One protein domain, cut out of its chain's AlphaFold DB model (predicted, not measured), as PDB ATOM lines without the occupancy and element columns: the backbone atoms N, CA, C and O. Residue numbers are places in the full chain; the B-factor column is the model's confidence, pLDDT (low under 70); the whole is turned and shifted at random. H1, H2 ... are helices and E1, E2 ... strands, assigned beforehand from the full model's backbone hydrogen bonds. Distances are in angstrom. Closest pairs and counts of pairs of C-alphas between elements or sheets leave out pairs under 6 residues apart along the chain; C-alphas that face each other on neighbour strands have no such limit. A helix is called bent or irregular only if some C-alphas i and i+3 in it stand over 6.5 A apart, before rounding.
ATOM      1  N   THR A 231     211.932 168.947 133.692       91.06
ATOM      2  CA  THR A 231     210.594 168.647 133.180       91.06
ATOM      3  C   THR A 231     210.028 169.853 132.447       91.06
ATOM      4  O   THR A 231     210.164 170.993 132.890       91.06
ATOM      5  N   ILE A 232     209.397 169.617 131.299       91.00
ATOM      6  CA  ILE A 232     208.811 170.650 130.448       91.00
ATOM      7  C   ILE A 232     207.406 170.253 130.000       91.00
ATOM      8  O   ILE A 232     207.174 169.143 129.530       91.00
ATOM      9  N   GLY A 233     206.457 171.181 130.114       89.62
ATOM     10  CA  GLY A 233     205.118 171.009 129.557       89.62
ATOM     11  C   GLY A 233     205.136 171.208 128.046       89.62
ATOM     12  O   GLY A 233     205.331 172.331 127.575       89.62
ATOM     13  N   LEU A 234     204.911 170.140 127.285       91.19
ATOM     14  CA  LEU A 234     204.754 170.226 125.838       91.19
ATOM     15  C   LEU A 234     203.283 170.503 125.507       91.19
ATOM     16  O   LEU A 234     202.418 169.754 125.956       91.19
ATOM     17  N   PRO A 235     202.965 171.551 124.727       92.50
ATOM     18  CA  PRO A 235     201.601 171.799 124.289       92.50
ATOM     19  C   PRO A 235     201.168 170.746 123.262       92.50
ATOM     20  O   PRO A 235     201.991 170.202 122.518       92.50
ATOM     21  N   ALA A 236     199.862 170.492 123.182       92.62
ATOM     22  CA  ALA A 236     199.313 169.597 122.172       92.62
ATOM     23  C   ALA A 236     199.664 170.084 120.756       92.62
ATOM     24  O   ALA A 236     199.763 171.289 120.498       92.62
ATOM     25  N   LYS A 237     199.834 169.138 119.833       93.00
ATOM     26  CA  LYS A 237     200.017 169.426 118.411       93.00
ATOM     27  C   LYS A 237     198.981 168.666 117.607       93.00
ATOM     28  O   LYS A 237     198.878 167.442 117.702       93.00
ATOM     29  N   GLU A 238     198.261 169.416 116.791       93.38
ATOM     30  CA  GLU A 238     197.291 168.909 115.834       93.38
ATOM     31  C   GLU A 238     197.732 169.302 114.424       93.38
ATOM     32  O   GLU A 238     198.310 170.377 114.227       93.38
ATOM     33  N   LEU A 239     197.529 168.397 113.470       92.44
ATOM     34  CA  LEU A 239     197.828 168.612 112.061       92.44
ATOM     35  C   LEU A 239     196.543 168.446 111.241       92.44
ATOM     36  O   LEU A 239     195.885 167.409 111.374       92.44
ATOM     37  N   PRO A 240     196.182 169.425 110.394       93.94
ATOM     38  CA  PRO A 240     194.993 169.318 109.565       93.94
ATOM     39  C   PRO A 240     195.174 168.222 108.516       93.94
ATOM     40  O   PRO A 240     196.256 168.051 107.957       93.94
ATOM     41  N   PHE A 241     194.103 167.493 108.229       94.31
ATOM     42  CA  PHE A 241     194.054 166.545 107.124       94.31
ATOM     43  C   PHE A 241     192.634 166.429 106.576       94.31
ATOM     44  O   PHE A 241     191.655 166.717 107.267       94.31
ATOM     45  N   THR A 242     192.530 165.970 105.335       95.19
ATOM     46  CA  THR A 242     191.247 165.748 104.672       95.19
ATOM     47  C   THR A 242     190.976 164.256 104.544       95.19
ATOM     48  O   THR A 242     191.890 163.458 104.329       95.19
ATOM     49  N   THR A 243     189.722 163.850 104.725       93.31
ATOM     50  CA  THR A 243     189.305 162.453 104.591       93.31
ATOM     51  C   THR A 243     187.850 162.341 104.177       93.31
ATOM     52  O   THR A 243     187.027 163.171 104.546       93.31
ATOM     53  N   PHE A 244     187.519 161.241 103.510       90.50
ATOM     54  CA  PHE A 244     186.143 160.850 103.241       90.50
ATOM     55  C   PHE A 244     185.606 159.948 104.355       90.50
ATOM     56  O   PHE A 244     186.330 159.095 104.885       90.50
ATOM     57  N   ILE A 245     184.344 160.155 104.727       88.38
ATOM     58  CA  ILE A 245     183.554 159.256 105.573       88.38
ATOM     59  C   ILE A 245     182.226 159.044 104.839       88.38
ATOM     60  O   ILE A 245     181.452 159.988 104.677       88.38
ATOM     61  N   GLY A 246     182.005 157.828 104.329       86.75
ATOM     62  CA  GLY A 246     180.970 157.579 103.323       86.75
ATOM     63  C   GLY A 246     181.276 158.354 102.036       86.75
ATOM     64  O   GLY A 246     182.421 158.372 101.588       86.75
ATOM     65  N   ALA A 247     180.272 159.038 101.483       87.38
ATOM     66  CA  ALA A 247     180.411 159.870 100.281       87.38
ATOM     67  C   ALA A 247     180.774 161.345 100.566       87.38
ATOM     68  O   ALA A 247     180.881 162.139  99.635       87.38
ATOM     69  N   ARG A 248     180.939 161.745 101.839       91.31
ATOM     70  CA  ARG A 248     181.199 163.144 102.228       91.31
ATOM     71  C   ARG A 248     182.657 163.361 102.625       91.31
ATOM     72  O   ARG A 248     183.245 162.551 103.344       91.31
ATOM     73  N   GLU A 249     183.217 164.482 102.183       94.75
ATOM     74  CA  GLU A 249     184.559 164.941 102.542       94.75
ATOM     75  C   GLU A 249     184.538 165.756 103.845       94.75
ATOM     76  O   GLU A 249     183.662 166.596 104.060       94.75
ATOM     77  N   TYR A 250     185.528 165.539 104.709       93.12
ATOM     78  CA  TYR A 250     185.695 166.253 105.971       93.12
ATOM     79  C   TYR A 250     187.136 166.734 106.148       93.12
ATOM     80  O   TYR A 250     188.090 165.981 105.943       93.12
ATOM     81  N   LYS A 251     187.284 167.975 106.623       95.31
ATOM     82  CA  LYS A 251     188.553 168.526 107.120       95.31
ATOM     83  C   LYS A 251     188.634 168.285 108.624       95.31
ATOM     84  O   LYS A 251     187.842 168.840 109.382       95.31
ATOM     85  N   LEU A 252     189.561 167.435 109.048       94.62
ATOM     86  CA  LEU A 252     189.740 167.019 110.438       94.62
ATOM     87  C   LEU A 252     191.127 167.415 110.957       94.62
ATOM     88  O   LEU A 252     192.015 167.794 110.197       94.62
ATOM     89  N   GLN A 253     191.310 167.313 112.272       94.50
ATOM     90  CA  GLN A 253     192.573 167.580 112.953       94.50
ATOM     91  C   GLN A 253     193.125 166.278 113.542       94.50
ATOM     92  O   GLN A 253     192.486 165.633 114.375       94.50
ATOM     93  N   ALA A 254     194.313 165.866 113.102       93.62
ATOM     94  CA  ALA A 254     195.016 164.711 113.642       93.62
ATOM     95  C   ALA A 254     195.869 165.153 114.837       93.62
ATOM     96  O   ALA A 254     196.883 165.833 114.669       93.62
ATOM     97  N   LYS A 255     195.481 164.757 116.053       93.94
ATOM     98  CA  LYS A 255     196.263 165.025 117.268       93.94
ATOM     99  C   LYS A 255     197.500 164.127 117.319       93.94
ATOM    100  O   LYS A 255     197.415 162.959 117.688       93.94
ATOM    101  N   VAL A 256     198.649 164.683 116.940       92.56
ATOM    102  CA  VAL A 256     199.941 163.976 116.861       92.56
ATOM    103  C   VAL A 256     200.767 164.071 118.145       92.56
ATOM    104  O   VAL A 256     201.716 163.304 118.336       92.56
ATOM    105  N   LEU A 257     200.412 164.994 119.041       90.31
ATOM    106  CA  LEU A 257     200.983 165.100 120.380       90.31
ATOM    107  C   LEU A 257     199.918 165.585 121.370       90.31
ATOM    108  O   LEU A 257     199.209 166.552 121.087       90.31
ATOM    109  N   ASN A 258     199.830 164.939 122.531       89.88
ATOM    110  CA  ASN A 258     199.001 165.397 123.643       89.88
ATOM    111  C   ASN A 258     199.726 166.474 124.455       89.88
ATOM    112  O   ASN A 258     200.955 166.480 124.523       89.88
ATOM    113  N   ALA A 259     198.958 167.347 125.107       90.75
ATOM    114  CA  ALA A 259     199.514 168.265 126.090       90.75
ATOM    115  C   ALA A 259     199.894 167.484 127.358       90.75
ATOM    116  O   ALA A 259     199.009 167.031 128.080       90.75
ATOM    117  N   GLU A 260     201.189 167.291 127.601       90.19
ATOM    118  CA  GLU A 260     201.713 166.479 128.709       90.19
ATOM    119  C   GLU A 260     203.033 167.079 129.231       90.19
ATOM    120  O   GLU A 260     203.701 167.845 128.530       90.19
ATOM    121  N   SER A 261     203.418 166.734 130.465       90.56
ATOM    122  CA  SER A 261     204.746 167.048 131.009       90.56
ATOM    123  C   SER A 261     205.746 165.970 130.596       90.56
ATOM    124  O   SER A 261     205.460 164.780 130.722       90.56
ATOM    125  N   TRP A 262     206.906 166.386 130.097       91.06
ATOM    126  CA  TRP A 262     207.965 165.511 129.605       91.06
ATOM    127  C   TRP A 262     209.261 165.772 130.355       91.06
ATOM    128  O   TRP A 262     209.646 166.927 130.535       91.06
ATOM    129  N   SER A 263     209.958 164.709 130.744       92.88
ATOM    130  CA  SER A 263     211.312 164.827 131.283       92.88
ATOM    131  C   SER A 263     212.321 165.072 130.161       92.88
ATOM    132  O   SER A 263     212.135 164.613 129.030       92.88
ATOM    133  N   PHE A 264     213.402 165.780 130.464       94.25
ATOM    134  CA  PHE A 264     214.514 166.005 129.543       94.25
ATOM    135  C   PHE A 264     215.855 165.931 130.277       94.25
ATOM    136  O   PHE A 264     215.912 166.050 131.500       94.25
ATOM    137  N   ASN A 265     216.940 165.781 129.524       93.12
ATOM    138  CA  ASN A 265     218.310 165.960 130.003       93.12
ATOM    139  C   ASN A 265     219.093 166.893 129.048       93.12
ATOM    140  O   ASN A 265     218.520 167.476 128.120       93.12
ATOM    141  N   HIS A 266     220.389 167.094 129.311       91.00
ATOM    142  CA  HIS A 266     221.305 167.868 128.456       91.00
ATOM    143  C   HIS A 266     220.818 169.291 128.101       91.00
ATOM    144  O   HIS A 266     220.892 169.717 126.945       91.00
ATOM    145  N   PHE A 267     220.298 170.034 129.086       94.50
ATOM    146  CA  PHE A 267     219.831 171.407 128.872       94.50
ATOM    147  C   PHE A 267     220.997 172.382 128.705       94.50
ATOM    148  O   PHE A 267     221.805 172.540 129.615       94.50
ATOM    149  N   ASN A 268     221.040 173.086 127.575       93.50
ATOM    150  CA  ASN A 268     222.108 174.016 127.225       93.50
ATOM    151  C   ASN A 268     221.547 175.304 126.619       93.50
ATOM    152  O   ASN A 268     220.702 175.256 125.726       93.50
ATOM    153  N   VAL A 269     222.047 176.460 127.057       94.56
ATOM    154  CA  VAL A 269     221.799 177.743 126.383       94.56
ATOM    155  C   VAL A 269     222.784 177.874 125.226       94.56
ATOM    156  O   VAL A 269     223.989 177.797 125.441       94.56
ATOM    157  N   ILE A 270     222.273 178.055 124.009       94.38
ATOM    158  CA  ILE A 270     223.087 178.158 122.789       94.38
ATOM    159  C   ILE A 270     223.223 179.597 122.283       94.38
ATOM    160  O   ILE A 270     224.201 179.910 121.616       94.38
ATOM    161  N   ILE A 271     222.263 180.475 122.597       92.44
ATOM    162  CA  ILE A 271     222.285 181.900 122.233       92.44
ATOM    163  C   ILE A 271     221.717 182.716 123.406       92.44
ATOM    164  O   ILE A 271     220.627 182.404 123.880       92.44
ATOM    165  N   ASP A 272     222.413 183.770 123.843       91.56
ATOM    166  CA  ASP A 272     221.929 184.792 124.794       91.56
ATOM    167  C   ASP A 272     222.222 186.177 124.197       91.56
ATOM    168  O   ASP A 272     223.365 186.627 124.175       91.56
ATOM    169  N   THR A 273     221.191 186.832 123.661       88.81
ATOM    170  CA  THR A 273     221.289 188.176 123.062       88.81
ATOM    171  C   THR A 273     220.482 189.190 123.878       88.81
ATOM    172  O   THR A 273     219.974 188.889 124.963       88.81
ATOM    173  N   ASN A 274     220.338 190.414 123.367       82.25
ATOM    174  CA  ASN A 274     219.417 191.410 123.925       82.25
ATOM    175  C   ASN A 274     217.979 191.255 123.408       82.25
ATOM    176  O   ASN A 274     217.083 191.940 123.893       82.25
ATOM    177  N   GLU A 275     217.732 190.342 122.464       86.44
ATOM    178  CA  GLU A 275     216.400 190.109 121.896       86.44
ATOM    179  C   GLU A 275     215.753 188.816 122.401       86.44
ATOM    180  O   GLU A 275     214.542 188.774 122.641       86.44
ATOM    181  N   TYR A 276     216.545 187.755 122.568       90.94
ATOM    182  CA  TYR A 276     216.069 186.451 123.016       90.94
ATOM    183  C   TYR A 276     217.191 185.579 123.590       90.94
ATOM    184  O   TYR A 276     218.378 185.784 123.318       90.94
ATOM    185  N   ILE A 277     216.780 184.546 124.328       92.56
ATOM    186  CA  ILE A 277     217.612 183.385 124.658       92.56
ATOM    187  C   ILE A 277     217.106 182.174 123.873       92.56
ATOM    188  O   ILE A 277     215.901 181.920 123.833       92.56
ATOM    189  N   LEU A 278     218.011 181.413 123.265       94.31
ATOM    190  CA  LEU A 278     217.710 180.120 122.659       94.31
ATOM    191  C   LEU A 278     218.439 179.034 123.442       94.31
ATOM    192  O   LEU A 278     219.656 179.086 123.613       94.31
ATOM    193  N   ALA A 279     217.687 178.046 123.907       94.81
ATOM    194  CA  ALA A 279     218.211 176.880 124.594       94.81
ATOM    195  C   ALA A 279     217.847 175.597 123.850       94.81
ATOM    196  O   ALA A 279     216.975 175.584 122.978       94.81
ATOM    197  N   THR A 280     218.500 174.504 124.213       95.19
ATOM    198  CA  THR A 280     218.206 173.172 123.709       95.19
ATOM    199  C   THR A 280     218.273 172.131 124.817       95.19
ATOM    200  O   THR A 280     219.014 172.305 125.778       95.19
ATOM    201  N   CYS A 281     217.494 171.062 124.692       94.38
ATOM    202  CA  CYS A 281     217.550 169.892 125.562       94.38
ATOM    203  C   CYS A 281     217.190 168.620 124.788       94.38
ATOM    204  O   CYS A 281     216.636 168.690 123.685       94.38
ATOM    205  N   GLN A 282     217.486 167.457 125.366       93.88
ATOM    206  CA  GLN A 282     217.138 166.163 124.792       93.88
ATOM    207  C   GLN A 282     215.937 165.577 125.545       93.88
ATOM    208  O   GLN A 282     215.977 165.391 126.760       93.88
ATOM    209  N   ILE A 283     214.831 165.334 124.834       93.00
ATOM    210  CA  ILE A 283     213.582 164.856 125.446       93.00
ATOM    211  C   ILE A 283     213.691 163.369 125.771       93.00
ATOM    212  O   ILE A 283     214.137 162.590 124.936       93.00
ATOM    213  N   LEU A 284     213.227 162.958 126.950       90.50
ATOM    214  CA  LEU A 284     213.204 161.560 127.370       90.50
ATOM    215  C   LEU A 284     211.832 160.934 127.105       90.50
ATOM    216  O   LEU A 284     210.782 161.516 127.377       90.50
ATOM    217  N   SER A 285     211.828 159.711 126.578       83.81
ATOM    218  CA  SER A 285     210.615 158.894 126.461       83.81
ATOM    219  C   SER A 285     210.120 158.408 127.833       83.81
ATOM    220  O   SER A 285     210.874 158.385 128.802       83.81
ATOM    221  N   LYS A 286     208.878 157.896 127.908       76.06
ATOM    222  CA  LYS A 286     208.332 157.272 129.139       76.06
ATOM    223  C   LYS A 286     209.173 156.094 129.659       76.06
ATOM    224  O   LYS A 286     209.067 155.747 130.826       76.06
ATOM    225  N   LYS A 287     210.003 155.483 128.803       77.56
ATOM    226  CA  LYS A 287     210.940 154.403 129.160       77.56
ATOM    227  C   LYS A 287     212.359 154.915 129.470       77.56
ATOM    228  O   LYS A 287     213.287 154.118 129.495       77.56
ATOM    229  N   GLY A 288     212.554 156.228 129.608       75.06
ATOM    230  CA  GLY A 288     213.845 156.851 129.925       75.06
ATOM    231  C   GLY A 288     214.844 156.936 128.767       75.06
ATOM    232  O   GLY A 288     215.931 157.468 128.951       75.06
ATOM    233  N   LYS A 289     214.501 156.449 127.566       81.56
ATOM    234  CA  LYS A 289     215.372 156.561 126.383       81.56
ATOM    235  C   LYS A 289     215.369 157.979 125.824       81.56
ATOM    236  O   LYS A 289     214.290 158.571 125.723       81.56
ATOM    237  N   GLU A 290     216.537 158.457 125.405       84.88
ATOM    238  CA  GLU A 290     216.693 159.733 124.708       84.88
ATOM    239  C   GLU A 290     215.945 159.720 123.373       84.88
ATOM    240  O   GLU A 290     216.058 158.796 122.569       84.88
ATOM    241  N   GLY A 291     215.107 160.734 123.193       80.31
ATOM    242  CA  GLY A 291     214.265 160.958 122.027       80.31
ATOM    243  C   GLY A 291     214.826 162.072 121.157       80.31
ATOM    244  O   GLY A 291     216.022 162.123 120.914       80.31
ATOM    245  N   ASN A 292     213.964 162.964 120.673       84.31
ATOM    246  CA  ASN A 292     214.372 164.058 119.791       84.31
ATOM    247  C   ASN A 292     214.920 165.258 120.575       84.31
ATOM    248  O   ASN A 292     214.455 165.572 121.676       84.31
ATOM    249  N   LYS A 293     215.855 165.975 119.947       91.50
ATOM    250  CA  LYS A 293     216.352 167.265 120.427       91.50
ATOM    251  C   LYS A 293     215.261 168.329 120.303       91.50
ATOM    252  O   LYS A 293     214.622 168.457 119.256       91.50
ATOM    253  N   LEU A 294     215.064 169.097 121.366       94.06
ATOM    254  CA  LEU A 294     214.123 170.206 121.440       94.06
ATOM    255  C   LEU A 294     214.891 171.525 121.535       94.06
ATOM    256  O   LEU A 294     215.874 171.625 122.267       94.06
ATOM    257  N   TYR A 295     214.418 172.545 120.827       95.00
ATOM    258  CA  TYR A 295     214.860 173.928 120.972       95.00
ATOM    259  C   TYR A 295     213.780 174.743 121.681       95.00
ATOM    260  O   TYR A 295     212.586 174.568 121.425       95.00
ATOM    261  N   ILE A 296     214.192 175.638 122.573       94.06
ATOM    262  CA  ILE A 296     213.296 176.480 123.361       94.06
ATOM    263  C   ILE A 296     213.746 177.932 123.216       94.06
ATOM    264  O   ILE A 296     214.818 178.314 123.681       94.06
ATOM    265  N   LEU A 297     212.911 178.732 122.560       93.56
ATOM    266  CA  LEU A 297     213.072 180.165 122.387       93.56
ATOM    267  C   LEU A 297     212.400 180.914 123.542       93.56
ATOM    268  O   LEU A 297     211.221 180.705 123.841       93.56
ATOM    269  N   PHE A 298     213.132 181.847 124.131       91.56
ATOM    270  CA  PHE A 298     212.652 182.776 125.144       91.56
ATOM    271  C   PHE A 298     212.842 184.218 124.642       91.56
ATOM    272  O   PHE A 298     213.888 184.818 124.894       91.56
ATOM    273  N   PRO A 299     211.876 184.781 123.894       89.50
ATOM    274  CA  PRO A 299     211.977 186.139 123.370       89.50
ATOM    275  C   PRO A 299     211.658 187.190 124.441       89.50
ATOM    276  O   PRO A 299     210.777 186.996 125.282       89.50
ATOM    277  N   PHE A 300     212.338 188.338 124.387       85.94
ATOM    278  CA  PHE A 300     212.102 189.467 125.296       85.94
ATOM    279  C   PHE A 300     211.108 190.492 124.740       85.94
ATOM    280  O   PHE A 300     210.564 191.296 125.497       85.94
ATOM    281  N   SER A 301     210.799 190.446 123.443       79.44
ATOM    282  CA  SER A 301     209.800 191.305 122.802       79.44
ATOM    283  C   SER A 301     209.006 190.553 121.730       79.44
ATOM    284  O   SER A 301     209.451 189.530 121.207       79.44
ATOM    285  N   ASP A 302     207.826 191.071 121.375       80.56
ATOM    286  CA  ASP A 302     207.045 190.527 120.255       80.56
ATOM    287  C   ASP A 302     207.777 190.703 118.914       80.56
ATOM    288  O   ASP A 302     207.615 189.883 118.013       80.56
ATOM    289  N   ASN A 303     208.613 191.740 118.788       82.62
ATOM    290  CA  ASN A 303     209.428 191.965 117.595       82.62
ATOM    291  C   ASN A 303     210.498 190.875 117.433       82.62
ATOM    292  O   ASN A 303     210.620 190.290 116.361       82.62
ATOM    293  N   ALA A 304     211.189 190.524 118.524       84.62
ATOM    294  CA  ALA A 304     212.161 189.430 118.537       84.62
ATOM    295  C   ALA A 304     211.523 188.099 118.109       84.62
ATOM    296  O   ALA A 304     212.104 187.341 117.336       84.62
ATOM    297  N   LEU A 305     210.289 187.831 118.558       85.56
ATOM    298  CA  LEU A 305     209.544 186.652 118.121       85.56
ATOM    299  C   LEU A 305     209.245 186.676 116.615       85.56
ATOM    300  O   LEU A 305     209.415 185.655 115.956       85.56
ATOM    301  N   ARG A 306     208.776 187.808 116.073       85.88
ATOM    302  CA  ARG A 306     208.435 187.933 114.643       85.88
ATOM    303  C   ARG A 306     209.653 187.751 113.735       85.88
ATOM    304  O   ARG A 306     209.512 187.200 112.649       85.88
ATOM    305  N   ASN A 307     210.823 188.193 114.190       85.81
ATOM    306  CA  ASN A 307     212.065 188.121 113.421       85.81
ATOM    307  C   ASN A 307     212.758 186.753 113.521       85.81
ATOM    308  O   ASN A 307     213.605 186.433 112.686       85.81
ATOM    309  N   PHE A 308     212.403 185.927 114.509       88.38
ATOM    310  CA  PHE A 308     213.006 184.612 114.682       88.38
ATOM    311  C   PHE A 308     212.512 183.616 113.626       88.38
ATOM    312  O   PHE A 308     211.320 183.316 113.533       88.38
ATOM    313  N   LYS A 309     213.448 183.033 112.870       88.75
ATOM    314  CA  LYS A 309     213.165 181.979 111.889       88.75
ATOM    315  C   LYS A 309     213.641 180.623 112.429       88.75
ATOM    316  O   LYS A 309     214.848 180.431 112.570       88.75
ATOM    317  N   PRO A 310     212.730 179.687 112.756       86.00
ATOM    318  CA  PRO A 310     213.119 178.368 113.240       86.00
ATOM    319  C   PRO A 310     213.798 177.558 112.132       86.00
ATOM    320  O   PRO A 310     213.470 177.703 110.954       86.00
ATOM    321  N   MET A 311     214.714 176.664 112.513       82.25
ATOM    322  CA  MET A 311     215.331 175.757 111.545       82.25
ATOM    323  C   MET A 311     214.272 174.820 110.935       82.25
ATOM    324  O   MET A 311     213.400 174.335 111.673       82.25
ATOM    325  N   PRO A 312     214.342 174.519 109.626       79.81
ATOM    326  CA  PRO A 312     213.434 173.572 108.988       79.81
ATOM    327  C   PRO A 312     213.414 172.223 109.714       79.81
ATOM    328  O   PRO A 312     214.447 171.742 110.176       79.81
ATOM    329  N   ASN A 313     212.225 171.628 109.831       82.19
ATOM    330  CA  ASN A 313     211.999 170.319 110.456       82.19
ATOM    331  C   ASN A 313     212.549 170.163 111.894       82.19
ATOM    332  O   ASN A 313     212.812 169.055 112.358       82.19
ATOM    333  N   SER A 314     212.724 171.267 112.627       87.44
ATOM    334  CA  SER A 314     213.150 171.246 114.030       87.44
ATOM    335  C   SER A 314     211.970 171.430 114.989       87.44
ATOM    336  O   SER A 314     211.002 172.131 114.691       87.44
ATOM    337  N   ALA A 315     212.052 170.812 116.169       90.06
ATOM    338  CA  ALA A 315     211.113 171.055 117.257       90.06
ATOM    339  C   ALA A 315     211.511 172.345 117.979       90.06
ATOM    340  O   ALA A 315     212.479 172.347 118.739       90.06
ATOM    341  N   VAL A 316     210.777 173.434 117.744       91.31
ATOM    342  CA  VAL A 316     211.025 174.721 118.405       91.31
ATOM    343  C   VAL A 316     209.801 175.117 119.209       91.31
ATOM    344  O   VAL A 316     208.749 175.443 118.651       91.31
ATOM    345  N   LEU A 317     209.951 175.119 120.527       91.50
ATOM    346  CA  LEU A 317     209.006 175.744 121.438       91.50
ATOM    347  C   LEU A 317     209.394 177.191 121.671       91.50
ATOM    348  O   LEU A 317     210.562 177.529 121.782       91.50
ATOM    349  N   CYS A 318     208.397 178.041 121.819       89.31
ATOM    350  CA  CYS A 318     208.548 179.388 122.318       89.31
ATOM    351  C   CYS A 318     207.836 179.510 123.652       89.31
ATOM    352  O   CYS A 318     206.705 179.041 123.807       89.31
ATOM    353  N   ARG A 319     208.496 180.159 124.606       84.81
ATOM    354  CA  ARG A 319     207.919 180.514 125.896       84.81
ATOM    355  C   ARG A 319     207.747 182.029 125.954       84.81
ATOM    356  O   ARG A 319     208.713 182.756 126.163       84.81
ATOM    357  N   LEU A 320     206.516 182.502 125.762       71.12
ATOM    358  CA  LEU A 320     206.195 183.933 125.753       71.12
ATOM    359  C   LEU A 320     205.825 184.431 127.146       71.12
ATOM    360  O   LEU A 320     204.999 183.820 127.822       71.12
ATOM    361  N   PHE A 321     206.361 185.586 127.532       68.50
ATOM    362  CA  PHE A 321     205.888 186.292 128.716       68.50
ATOM    363  C   PHE A 321     204.579 187.023 128.410       68.50
ATOM    364  O   PHE A 321     204.562 187.944 127.593       68.50
ATOM    365  N   ARG A 322     203.476 186.653 129.072       66.06
ATOM    366  CA  ARG A 322     202.209 187.397 128.987       66.06
ATOM    367  C   ARG A 322     201.551 187.524 130.354       66.06
ATOM    368  O   ARG A 322     201.095 186.516 130.881       66.06
ATOM    369  N   LYS A 323     201.461 188.756 130.884       57.47
ATOM    370  CA  LYS A 323     200.658 189.155 132.066       57.47
ATOM    371  C   LYS A 323     200.515 188.042 133.130       57.47
ATOM    372  O   LYS A 323     199.416 187.568 133.385       57.47
ATOM    373  N   GLY A 324     201.631 187.581 133.703       54.88
ATOM    374  CA  GLY A 324     201.630 186.581 134.786       54.88
ATOM    375  C   GLY A 324     201.546 185.106 134.362       54.88
ATOM    376  O   GLY A 324     201.609 184.232 135.217       54.88
ATOM    377  N   SER A 325     201.468 184.802 133.063       57.94
ATOM    378  CA  SER A 325     201.485 183.438 132.516       57.94
ATOM    379  C   SER A 325     202.633 183.229 131.521       57.94
ATOM    380  O   SER A 325     203.063 184.156 130.827       57.94
ATOM    381  N   TYR A 326     203.123 181.988 131.451       66.88
ATOM    382  CA  TYR A 326     204.220 181.562 130.574       66.88
ATOM    383  C   TYR A 326     203.838 180.325 129.740       66.88
ATOM    384  O   TYR A 326     204.407 179.250 129.954       66.88
ATOM    385  N   PRO A 327     202.869 180.415 128.811       79.00
ATOM    386  CA  PRO A 327     202.492 179.262 128.008       79.00
ATOM    387  C   PRO A 327     203.576 178.935 126.972       79.00
ATOM    388  O   PRO A 327     204.063 179.817 126.257       79.00
ATOM    389  N   TYR A 328     203.915 177.652 126.862       87.50
ATOM    390  CA  TYR A 328     204.697 177.137 125.743       87.50
ATOM    391  C   TYR A 328     203.829 177.067 124.482       87.50
ATOM    392  O   TYR A 328     202.658 176.686 124.538       87.50
ATOM    393  N   LYS A 329     204.407 177.417 123.331       90.38
ATOM    394  CA  LYS A 329     203.777 177.301 122.008       90.38
ATOM    395  C   LYS A 329     204.762 176.744 120.991       90.38
ATOM    396  O   LYS A 329     205.937 177.083 121.031       90.38
ATOM    397  N   TRP A 330     204.283 175.934 120.055       91.19
ATOM    398  CA  TRP A 330     205.096 175.464 118.931       91.19
ATOM    399  C   TRP A 330     205.321 176.595 117.920       91.19
ATOM    400  O   TRP A 330     204.351 177.111 117.372       91.19
ATOM    401  N   LEU A 331     206.581 176.950 117.657       90.50
ATOM    402  CA  LEU A 331     206.969 177.764 116.493       90.50
ATOM    403  C   LEU A 331     207.263 176.897 115.281       90.50
ATOM    404  O   LEU A 331     206.934 177.260 114.159       90.50
ATOM    405  N   SER A 332     207.869 175.742 115.525       91.12
ATOM    406  CA  SER A 332     208.108 174.720 114.521       91.12
ATOM    407  C   SER A 332     207.926 173.355 115.160       91.12
ATOM    408  O   SER A 332     208.175 173.177 116.356       91.12
ATOM    409  N   PHE A 333     207.434 172.407 114.377       89.50
ATOM    410  CA  PHE A 333     207.190 171.044 114.819       89.50
ATOM    411  C   PHE A 333     207.702 170.092 113.737       89.50
ATOM    412  O   PHE A 333     207.340 170.295 112.576       89.50
ATOM    413  N   PRO A 334     208.523 169.090 114.090       87.94
ATOM    414  CA  PRO A 334     209.076 168.161 113.119       87.94
ATOM    415  C   PRO A 334     207.965 167.304 112.522       87.94
ATOM    416  O   PRO A 334     206.969 167.004 113.190       87.94
ATOM    417  N   GLU A 335     208.141 166.876 111.280       86.31
ATOM    418  CA  GLU A 335     207.171 165.992 110.650       86.31
ATOM    419  C   GLU A 335     207.060 164.672 111.431       86.31
ATOM    420  O   GLU A 335     208.069 164.022 111.729       86.31
ATOM    421  N   PRO A 336     205.842 164.265 111.829       87.00
ATOM    422  CA  PRO A 336     205.653 162.998 112.512       87.00
ATOM    423  C   PRO A 336     205.921 161.842 111.545       87.00
ATOM    424  O   PRO A 336     205.566 161.901 110.372       87.00
ATOM    425  N   SER A 337     206.460 160.735 112.062       86.75
ATOM    426  CA  SER A 337     206.598 159.496 111.287       86.75
ATOM    427  C   SER A 337     205.260 159.088 110.656       86.75
ATOM    428  O   SER A 337     204.231 159.172 111.339       86.75
ATOM    429  N   SER A 338     205.294 158.549 109.434       88.44
ATOM    430  CA  SER A 338     204.104 158.103 108.689       88.44
ATOM    431  C   SER A 338     203.152 157.251 109.542       88.44
ATOM    432  O   SER A 338     201.974 157.576 109.671       88.44
ATOM    433  N   HIS A 339     203.681 156.251 110.252       90.31
ATOM    434  CA  HIS A 339     202.893 155.392 111.138       90.31
ATOM    435  C   HIS A 339     202.151 156.174 112.242       90.31
ATOM    436  O   HIS A 339     200.949 156.002 112.442       90.31
ATOM    437  N   LYS A 340     202.839 157.089 112.940       87.50
ATOM    438  CA  LYS A 340     202.235 157.922 113.998       87.50
ATOM    439  C   LYS A 340     201.155 158.858 113.446       87.50
ATOM    440  O   LYS A 340     200.131 159.060 114.098       87.50
ATOM    441  N   LEU A 341     201.374 159.419 112.257       91.00
ATOM    442  CA  LEU A 341     200.395 160.276 111.592       91.00
ATOM    443  C   LEU A 341     199.146 159.483 111.188       91.00
ATOM    444  O   LEU A 341     198.037 159.904 111.509       91.00
ATOM    445  N   GLN A 342     199.321 158.312 110.569       91.94
ATOM    446  CA  GLN A 342     198.223 157.424 110.174       91.94
ATOM    447  C   GLN A 342     197.371 157.000 111.376       91.94
ATOM    448  O   GLN A 342     196.144 157.074 111.316       91.94
ATOM    449  N   GLN A 343     197.999 156.631 112.498       92.75
ATOM    450  CA  GLN A 343     197.277 156.296 113.728       92.75
ATOM    451  C   GLN A 343     196.460 157.480 114.269       92.75
ATOM    452  O   GLN A 343     195.296 157.312 114.644       92.75
ATOM    453  N   ALA A 344     197.034 158.687 114.288       91.81
ATOM    454  CA  ALA A 344     196.331 159.888 114.737       91.81
ATOM    455  C   ALA A 344     195.146 160.244 113.820       91.81
ATOM    456  O   ALA A 344     194.069 160.598 114.306       91.81
ATOM    457  N   GLN A 345     195.321 160.103 112.503       93.50
ATOM    458  CA  GLN A 345     194.260 160.301 111.516       93.50
ATOM    459  C   GLN A 345     193.142 159.268 111.675       93.50
ATOM    460  O   GLN A 345     191.971 159.640 111.674       93.50
ATOM    461  N   LEU A 346     193.480 157.986 111.857       93.56
ATOM    462  CA  LEU A 346     192.500 156.925 112.092       93.56
ATOM    463  C   LEU A 346     191.672 157.215 113.347       93.56
ATOM    464  O   LEU A 346     190.446 157.150 113.302       93.56
ATOM    465  N   LYS A 347     192.324 157.621 114.442       92.88
ATOM    466  CA  LYS A 347     191.633 157.989 115.682       92.88
ATOM    467  C   LYS A 347     190.673 159.164 115.474       92.88
ATOM    468  O   LYS A 347     189.533 159.098 115.923       92.88
ATOM    469  N   ALA A 348     191.094 160.206 114.758       92.31
ATOM    470  CA  ALA A 348     190.230 161.342 114.432       92.31
ATOM    471  C   ALA A 348     189.040 160.940 113.535       92.31
ATOM    472  O   ALA A 348     187.921 161.404 113.759       92.31
ATOM    473  N   LYS A 349     189.251 160.033 112.566       93.19
ATOM    474  CA  LYS A 349     188.175 159.469 111.729       93.19
ATOM    475  C   LYS A 349     187.158 158.691 112.556       93.19
ATOM    476  O   LYS A 349     185.964 158.884 112.359       93.19
ATOM    477  N   LEU A 350     187.617 157.839 113.473       93.00
ATOM    478  CA  LEU A 350     186.743 157.047 114.342       93.00
ATOM    479  C   LEU A 350     185.886 157.939 115.242       93.00
ATOM    480  O   LEU A 350     184.679 157.744 115.310       93.00
ATOM    481  N   VAL A 351     186.480 158.971 115.852       91.94
ATOM    482  CA  VAL A 351     185.732 159.957 116.653       91.94
ATOM    483  C   VAL A 351     184.672 160.665 115.807       91.94
ATOM    484  O   VAL A 351     183.543 160.849 116.257       91.94
ATOM    485  N   LYS A 352     185.003 161.037 114.562       92.00
ATOM    486  CA  LYS A 352     184.035 161.673 113.665       92.00
ATOM    487  C   LYS A 352     182.920 160.715 113.232       92.00
ATOM    488  O   LYS A 352     181.779 161.155 113.182       92.00
ATOM    489  N   ARG A 353     183.224 159.441 112.954       90.31
ATOM    490  CA  ARG A 353     182.221 158.404 112.641       90.31
ATOM    491  C   ARG A 353     181.254 158.193 113.796       90.31
ATOM    492  O   ARG A 353     180.064 158.366 113.592       90.31
ATOM    493  N   ALA A 354     181.769 157.972 115.003       89.81
ATOM    494  CA  ALA A 354     180.940 157.815 116.196       89.81
ATOM    495  C   ALA A 354     180.044 159.043 116.443       89.81
ATOM    496  O   ALA A 354     178.887 158.909 116.818       89.81
ATOM    497  N   SER A 355     180.556 160.254 116.187       90.00
ATOM    498  CA  SER A 355     179.741 161.469 116.252       90.00
ATOM    499  C   SER A 355     178.625 161.486 115.205       90.00
ATOM    500  O   SER A 355     177.532 161.924 115.534       90.00
ATOM    501  N   LEU A 356     178.882 161.057 113.966       88.75
ATOM    502  CA  LEU A 356     177.866 161.008 112.909       88.75
ATOM    503  C   LEU A 356     176.803 159.945 113.206       88.75
ATOM    504  O   LEU A 356     175.624 160.266 113.155       88.75
ATOM    505  N   GLU A 357     177.221 158.744 113.606       86.50
ATOM    506  CA  GLU A 357     176.334 157.642 114.011       86.50
ATOM    507  C   GLU A 357     175.443 158.046 115.197       86.50
ATOM    508  O   GLU A 357     174.250 157.758 115.207       86.50
ATOM    509  N   TYR A 358     175.991 158.786 116.169       84.44
ATOM    510  CA  TYR A 358     175.206 159.353 117.263       84.44
ATOM    511  C   TYR A 358     174.106 160.289 116.743       84.44
ATOM    512  O   TYR A 358     172.955 160.120 117.117       84.44
ATOM    513  N   PHE A 359     174.410 161.233 115.849       78.69
ATOM    514  CA  PHE A 359     173.388 162.140 115.306       78.69
ATOM    515  C   PHE A 359     172.373 161.434 114.394       78.69
ATOM    516  O   PHE A 359     171.200 161.806 114.395       78.69
ATOM    517  N   GLU A 360     172.793 160.400 113.665       76.75
ATOM    518  CA  GLU A 360     171.900 159.551 112.868       76.75
ATOM    519  C   GLU A 360     170.969 158.703 113.749       76.75
ATOM    520  O   GLU A 360     169.848 158.444 113.345       76.75
ATOM    521  N   SER A 361     171.361 158.341 114.979       72.81
ATOM    522  CA  SER A 361     170.491 157.601 115.915       72.81
ATOM    523  C   SER A 361     169.368 158.431 116.564       72.81
ATOM    524  O   SER A 361     168.507 157.874 117.242       72.81
ATOM    525  N   TYR A 362     169.374 159.753 116.361       58.56
ATOM    526  CA  TYR A 362     168.331 160.692 116.806       58.56
ATOM    527  C   TYR A 362     167.556 161.327 115.637       58.56
ATOM    528  O   TYR A 362     166.741 162.222 115.871       58.56
TER     529      TYR A 362
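Overview. This is residues 231 to 362 of the 363 residues of an uncharacterized protein of Pseudoalteromonas sp. (UniProt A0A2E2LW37). A six-stranded sheet, curled like part of a barrel and folded back on itself, makes a body at one end; from it a two-stranded hairpin, E2 and E3, reaches away as a long arm, with the long helix H2 packed along it. The short helix H1 only grazes the curled sheet, near the start of E5 and the end of E6, and residues 357 to 362 stick out at the far end of the arm. The printed part has 132 residues, with two named helices and eight named strands in the order E1 E2 E3 E4 E5 E6 H1 E7 E8 H2, of the mixed class. The larger sheet, E1 E4 E5 E6 E7 E8, is mixed; E2 and E3 are antiparallel. The whole is loose, with a radius of gyration of the C-alphas of 18.3 A, and elongated, spanning 59 by 36 by 29 A.

Along the chain. E1, residues 231 to 234, begins at C-alpha 231 (210.594, 168.647, 133.180). E2, residues 237 to 245, is 23.2 A long and bends by 61 degrees at residue 242; E3, residues 248 to 257, is 26.9 A. E4, residues 260 to 272, is 27.6 A, bends by 84 degrees at residue 265 and ends at C-alpha 272 (221.929, 184.792, 124.794). E5, residues 276 to 284, is 25.4 A, and E6, residues 290 to 299, is 26.9 A. H1 is residues 302 to 307, E7 315 to 319 and E8 328 to 332. H2, residues 338 to 360, is 32.5 A and ends at C-alpha 360 (171.900, 159.551, 112.868).

Arrangement. The larger sheet is a folded sheet, bent back into two leaves: E1 and E4 face E6, E7 and E8, with E5 as the hinge. E4, E5 and E6 form a meander, each strand the antiparallel neighbour of the one before; N 268 and O 280 are 2.8 A apart, N 279 and O 296 2.9 A. E1 is antiparallel to E4, with N 232 and O 262 at 2.8 A. E6, H1 and E7 form a strand-helix-strand unit, two parallel strands with a helix between, its crossover right-handed; N 297 and O 317 are 2.8 A apart. E7 and E8 are a hairpin, with N 318 and O 329 at 2.8 A. The closest C-alphas of E6 and H1 are those of Pro 299 and Leu 305, 5.8 A. E1 runs on into E2 at 36 degrees, and E3 into E4 at 71 degrees. In the hairpin E2 and E3, N 241 and O 252 are 2.9 A apart. The closest C-alphas of E3 and H2, those of Ala 254 and Gln 345, are 5.0 A apart. In H1 and H2 every O i to N i+4 pair is within hydrogen-bond range.

Size, cuts and confidence. The two C-alphas farthest apart, those of Asn 274 and Tyr 362, are 60.0 A apart. The printed part has no cut, and no link is long. The mean pLDDT of the printed part is 87.7; residues 321 to 326 and residue 362 are under 70.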